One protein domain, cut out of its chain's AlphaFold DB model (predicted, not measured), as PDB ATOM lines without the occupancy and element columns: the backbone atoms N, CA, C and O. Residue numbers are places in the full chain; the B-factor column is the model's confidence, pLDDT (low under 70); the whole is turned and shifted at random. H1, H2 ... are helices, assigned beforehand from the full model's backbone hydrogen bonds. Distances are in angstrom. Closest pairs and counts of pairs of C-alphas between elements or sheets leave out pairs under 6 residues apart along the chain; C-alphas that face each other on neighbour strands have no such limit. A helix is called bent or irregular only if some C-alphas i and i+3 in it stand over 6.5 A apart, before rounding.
ATOM      1  N   LEU A  29     -32.132 -40.408   0.315       89.25
ATOM      2  CA  LEU A  29     -31.078 -41.431   0.328       89.25
ATOM      3  C   LEU A  29     -29.677 -40.819   0.405       89.25
ATOM      4  O   LEU A  29     -28.877 -41.259   1.228       89.25
ATOM      5  N   PHE A  30     -29.394 -39.769  -0.371       89.44
ATOM      6  CA  PHE A  30     -28.089 -39.095  -0.345       89.44
ATOM      7  C   PHE A  30     -27.693 -38.633   1.062       89.44
ATOM      8  O   PHE A  30     -26.536 -38.749   1.465       89.44
ATOM      9  N   LYS A  31     -28.664 -38.135   1.840       91.12
ATOM     10  CA  LYS A  31     -28.425 -37.648   3.197       91.12
ATOM     11  C   LYS A  31     -28.110 -38.811   4.134       91.12
ATOM     12  O   LYS A  31     -27.161 -38.715   4.902       91.12
ATOM     13  N   ARG A  32     -28.833 -39.926   4.003       89.31
ATOM     14  CA  ARG A  32     -28.563 -41.158   4.761       89.31
ATOM     15  C   ARG A  32     -27.174 -41.715   4.465       89.31
ATOM     16  O   ARG A  32     -26.444 -42.037   5.394       89.31
ATOM     17  N   TYR A  33     -26.780 -41.765   3.193       90.19
ATOM     18  CA  TYR A  33     -25.431 -42.178   2.803       90.19
ATOM     19  C   TYR A  33     -24.354 -41.224   3.331       90.19
ATOM     20  O   TYR A  33     -23.321 -41.686   3.809       90.19
ATOM     21  N   ALA A  34     -24.600 -39.910   3.317       90.38
ATOM     22  CA  ALA A  34     -23.681 -38.928   3.892       90.38
ATOM     23  C   ALA A  34     -23.507 -39.108   5.411       90.38
ATOM     24  O   ALA A  34     -22.384 -39.031   5.911       90.38
ATOM     25  N   ASP A  35     -24.598 -39.374   6.134       90.38
ATOM     26  CA  ASP A  35     -24.566 -39.627   7.578       90.38
ATOM     27  C   ASP A  35     -23.835 -40.943   7.886       90.38
ATOM     28  O   ASP A  35     -22.959 -40.980   8.750       90.38
ATOM     29  N   TYR A  36     -24.100 -42.000   7.112       87.88
ATOM     30  CA  TYR A  36     -23.413 -43.284   7.248       87.88
ATOM     31  C   TYR A  36     -21.906 -43.179   6.966       87.88
ATOM     32  O   TYR A  36     -21.088 -43.717   7.712       87.88
ATOM     33  N   LEU A  37     -21.514 -42.419   5.937       88.62
ATOM     34  CA  LEU A  37     -20.113 -42.124   5.630       88.62
ATOM     35  C   LEU A  37     -19.410 -41.405   6.791       88.62
ATOM     36  O   LEU A  37     -18.239 -41.665   7.068       88.62
ATOM     37  N   GLN A  38     -20.107 -40.499   7.483       89.50
ATOM     38  CA  GLN A  38     -19.556 -39.815   8.651       89.50
ATOM     39  C   GLN A  38     -19.341 -40.782   9.823       89.50
ATOM     40  O   GLN A  38     -18.271 -40.755  10.430       89.50
ATOM     41  N   LEU A  39     -20.308 -41.664  10.100       87.94
ATOM     42  CA  LEU A  39     -20.173 -42.711  11.122       87.94
ATOM     43  C   LEU A  39     -18.996 -43.647  10.817       87.94
ATOM     44  O   LEU A  39     -18.193 -43.942  11.705       87.94
ATOM     45  N   TYR A  40     -18.849 -44.056   9.553       85.12
ATOM     46  CA  TYR A  40     -17.719 -44.861   9.089       85.12
ATOM     47  C   TYR A  40     -16.377 -44.154   9.333       85.12
ATOM     48  O   TYR A  40     -15.486 -44.712   9.970       85.12
ATOM     49  N   ARG A  41     -16.245 -42.887   8.913       86.81
ATOM     50  CA  ARG A  41     -15.021 -42.082   9.108       86.81
ATOM     51  C   ARG A  41     -14.666 -41.853  10.575       86.81
ATOM     52  O   ARG A  41     -13.487 -41.738  10.905       86.81
ATOM     53  N   ASN A  42     -15.669 -41.793  11.445       88.56
ATOM     54  CA  ASN A  42     -15.475 -41.677  12.887       88.56
ATOM     55  C   ASN A  42     -15.095 -43.014  13.552       88.56
ATOM     56  O   ASN A  42     -14.763 -43.026  14.738       88.56
ATOM     57  N   GLY A  43     -15.138 -44.134  12.822       81.62
ATOM     58  CA  GLY A  43     -14.918 -45.474  13.368       81.62
ATOM     59  C   GLY A  43     -16.078 -45.987  14.226       81.62
ATOM     60  O   GLY A  43     -15.903 -46.936  14.987       81.62
ATOM     61  N   GLU A  44     -17.256 -45.365  14.120       81.25
ATOM     62  CA  GLU A  44     -18.476 -45.756  14.840       81.25
ATOM     63  C   GLU A  44     -19.170 -46.961  14.183       81.25
ATOM     64  O   GLU A  44     -20.032 -47.594  14.790       81.25
ATOM     65  N   PHE A  45     -18.754 -47.319  12.965       71.00
ATOM     66  CA  PHE A  45     -19.173 -48.520  12.254       71.00
ATOM     67  C   PHE A  45     -17.957 -49.191  11.609       71.00
ATOM     68  O   PHE A  45     -17.171 -48.533  10.929       71.00
ATOM     69  N   ALA A  46     -17.803 -50.500  11.809       58.00
ATOM     70  CA  ALA A  46     -16.741 -51.288  11.188       58.00
ATOM     71  C   ALA A  46     -17.366 -52.331  10.260       58.00
ATOM     72  O   ALA A  46     -18.052 -53.243  10.719       58.00
ATOM     73  N   ILE A  47     -17.117 -52.202   8.959       62.69
ATOM     74  CA  ILE A  47     -17.448 -53.226   7.967       62.69
ATOM     75  C   ILE A  47     -16.145 -53.945   7.621       62.69
ATOM     76  O   ILE A  47     -15.121 -53.306   7.395       62.69
ATOM     77  N   LEU A  48     -16.171 -55.278   7.656       54.56
ATOM     78  CA  LEU A  48     -14.986 -56.124   7.465       54.56
ATOM     79  C   LEU A  48     -14.530 -56.218   5.994       54.56
ATOM     80  O   LEU A  48     -13.444 -56.739   5.744       54.56
ATOM     81  N   ASP A  49     -15.316 -55.691   5.051       56.09
ATOM     82  CA  ASP A  49     -15.048 -55.741   3.614       56.09
ATOM     83  C   ASP A  49     -14.564 -54.390   3.055       56.09
ATOM     84  O   ASP A  49     -15.341 -53.456   2.880       56.09
ATOM     85  N   GLY A  50     -13.270 -54.354   2.713       55.50
ATOM     86  CA  GLY A  50     -12.757 -53.738   1.481       55.50
ATOM     87  C   GLY A  50     -12.458 -52.233   1.460       55.50
ATOM     88  O   GLY A  50     -13.203 -51.407   1.969       55.50
ATOM     89  N   GLU A  51     -11.367 -51.882   0.769       58.78
ATOM     90  CA  GLU A  51     -10.869 -50.516   0.525       58.78
ATOM     91  C   GLU A  51     -11.821 -49.630  -0.326       58.78
ATOM     92  O   GLU A  51     -11.602 -48.424  -0.394       58.78
ATOM     93  N   ASP A  52     -12.904 -50.183  -0.895       71.88
ATOM     94  CA  ASP A  52     -13.813 -49.495  -1.839       71.88
ATOM     95  C   ASP A  52     -15.124 -48.962  -1.214       71.88
ATOM     96  O   ASP A  52     -15.863 -48.210  -1.855       71.88
ATOM     97  N   ILE A  53     -15.443 -49.304   0.041       81.44
ATOM     98  CA  ILE A  53     -16.746 -48.946   0.636       81.44
ATOM     99  C   ILE A  53     -16.892 -47.445   0.913       81.44
ATOM    100  O   ILE A  53     -17.982 -46.887   0.799       81.44
ATOM    101  N   GLU A  54     -15.793 -46.766   1.255       84.69
ATOM    102  CA  GLU A  54     -15.812 -45.319   1.478       84.69
ATOM    103  C   GLU A  54     -16.097 -44.560   0.173       84.69
ATOM    104  O   GLU A  54     -16.851 -43.583   0.183       84.69
ATOM    105  N   GLU A  55     -15.529 -45.019  -0.950       84.75
ATOM    106  CA  GLU A  55     -15.750 -44.428  -2.273       84.75
ATOM    107  C   GLU A  55     -17.201 -44.632  -2.730       84.75
ATOM    108  O   GLU A  55     -17.850 -43.664  -3.129       84.75
ATOM    109  N   GLU A  56     -17.752 -45.839  -2.560       85.12
ATOM    110  CA  GLU A  56     -19.158 -46.130  -2.872       85.12
ATOM    111  C   GLU A  56     -20.122 -45.257  -2.049       85.12
ATOM    112  O   GLU A  56     -21.065 -44.664  -2.585       85.12
ATOM    113  N   LEU A  57     -19.885 -45.138  -0.738       86.00
ATOM    114  CA  LEU A  57     -20.689 -44.285   0.140       86.00
ATOM    115  C   LEU A  57     -20.592 -42.809  -0.269       86.00
ATOM    116  O   LEU A  57     -21.605 -42.107  -0.263       86.00
ATOM    117  N   ALA A  58     -19.398 -42.335  -0.637       86.38
ATOM    118  CA  ALA A  58     -19.184 -40.963  -1.086       86.38
ATOM    119  C   ALA A  58     -19.887 -40.667  -2.419       86.38
ATOM    120  O   ALA A  58     -20.480 -39.594  -2.558       86.38
ATOM    121  N   GLU A  59     -19.873 -41.607  -3.368       87.62
ATOM    122  CA  GLU A  59     -20.593 -41.484  -4.639       87.62
ATOM    123  C   GLU A  59     -22.105 -41.374  -4.401       87.62
ATOM    124  O   GLU A  59     -22.739 -40.414  -4.847       87.62
ATOM    125  N   LYS A  60     -22.682 -42.291  -3.612       86.88
ATOM    126  CA  LYS A  60     -24.119 -42.274  -3.289       86.88
ATOM    127  C   LYS A  60     -24.529 -41.054  -2.460       86.88
ATOM    128  O   LYS A  60     -25.631 -40.536  -2.630       86.88
ATOM    129  N   ALA A  61     -23.650 -40.557  -1.589       85.88
ATOM    130  CA  ALA A  61     -23.880 -39.332  -0.819       85.88
ATOM    131  C   ALA A  61     -23.879 -38.059  -1.686       85.88
ATOM    132  O   ALA A  61     -24.511 -37.066  -1.319       85.88
ATOM    133  N   ALA A  62     -23.183 -38.070  -2.827       86.38
ATOM    134  CA  ALA A  62     -23.136 -36.945  -3.757       86.38
ATOM    135  C   ALA A  62     -24.356 -36.885  -4.699       86.38
ATOM    136  O   ALA A  62     -24.630 -35.827  -5.274       86.38
ATOM    137  N   ASP A  63     -25.115 -37.978  -4.839       81.44
ATOM    138  CA  ASP A  63     -26.311 -38.038  -5.684       81.44
ATOM    139  C   ASP A  63     -27.555 -37.429  -5.008       81.44
ATOM    140  O   ASP A  63     -28.457 -38.117  -4.525       81.44
ATOM    141  N   ILE A  64     -27.640 -36.098  -5.041       73.56
ATOM    142  CA  ILE A  64     -28.741 -35.297  -4.478       73.56
ATOM    143  C   ILE A  64     -30.124 -35.536  -5.115       73.56
ATOM    144  O   ILE A  64     -31.111 -34.963  -4.652       73.56
ATOM    145  N   SER A  65     -30.216 -36.322  -6.192       69.81
ATOM    146  CA  SER A  65     -31.477 -36.561  -6.908       69.81
ATOM    147  C   SER A  65     -32.348 -37.644  -6.262       69.81
ATOM    148  O   SER A  65     -33.528 -37.786  -6.592       69.81
ATOM    149  N   SER A  66     -31.781 -38.392  -5.316       72.81
ATOM    150  CA  SER A  66     -32.371 -39.613  -4.784       72.81
ATOM    151  C   SER A  66     -33.354 -39.349  -3.629       72.81
ATOM    152  O   SER A  66     -32.984 -39.158  -2.465       72.81
ATOM    153  N   LYS A  67     -34.657 -39.371  -3.942       77.81
ATOM    154  CA  LYS A  67     -35.711 -39.528  -2.926       77.81
ATOM    155  C   LYS A  67     -35.621 -40.902  -2.264       77.81
ATOM    156  O   LYS A  67     -35.135 -41.855  -2.868       77.81
ATOM    157  N   ASN A  68     -36.135 -41.010  -1.040       81.94
ATOM    158  CA  ASN A  68     -36.331 -42.316  -0.427       81.94
ATOM    159  C   ASN A  68     -37.500 -43.048  -1.121       81.94
ATOM    160  O   ASN A  68     -38.619 -42.532  -1.075       81.94
TER     161      ASN A  68
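What this domain is: This is residues 29 to 68 of the 238 residues of an uncharacterized protein of Sediminibacterium goheungense (UniProt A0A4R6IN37). Two helices, H1 and H2, lie side by side as a helical hairpin, with a wide loop at one end that joins them. Residues 46 to 52 of that loop stick out, while at the other end the tail after H2 folds back until Asn 68 is near Leu 29, their C-alphas 5.4 A apart. The printed part has 40 residues with two named helices, H1 then H2, and no named strand; its class is all helix. It is compact, with a radius of gyration of the C-alphas of 10.2 A, and elongated, spanning 29 by 17 by 13 A.

How they stand to each other: H1, residues 29 to 41, and H2, residues 53 to 62, touch, with 22 pairs of C-alphas within 8 A. Their closest C-alphas are those of Phe 30 and Ala 61, 4.2 A apart. The helices run opposite ways at a steep tilt of 37 degrees, only just past shallow, and their centres are 8.3 A apart. They form a helical hairpin. In both H1 and H2 every O i to N i+4 pair is within hydrogen-bond range.

Where its parts are: H1 begins at C-alpha 29, at (-31.078, -41.431, 0.328), and measures 18.3 A from first to last C-alpha, ending at Arg 41. H2 begins at Ile 53, with its C-alpha at (-16.746, -48.946, 0.636), and measures 14.3 A, ending at C-alpha 62, at (-23.136, -36.945, -3.757). Neither helix is bent or irregular.

The domain as a whole: The two C-alphas farthest apart are those of Leu 48 and Ser 65, at 29.3 A. The link from H1 to H2 is long, with 11 residues, and its residues 46 to 52 stand free. The printed part has no cut. The mean pLDDT of the printed part is 80.2, and the model's confidence is low, under 70, at residues 46 to 51 and residue 65.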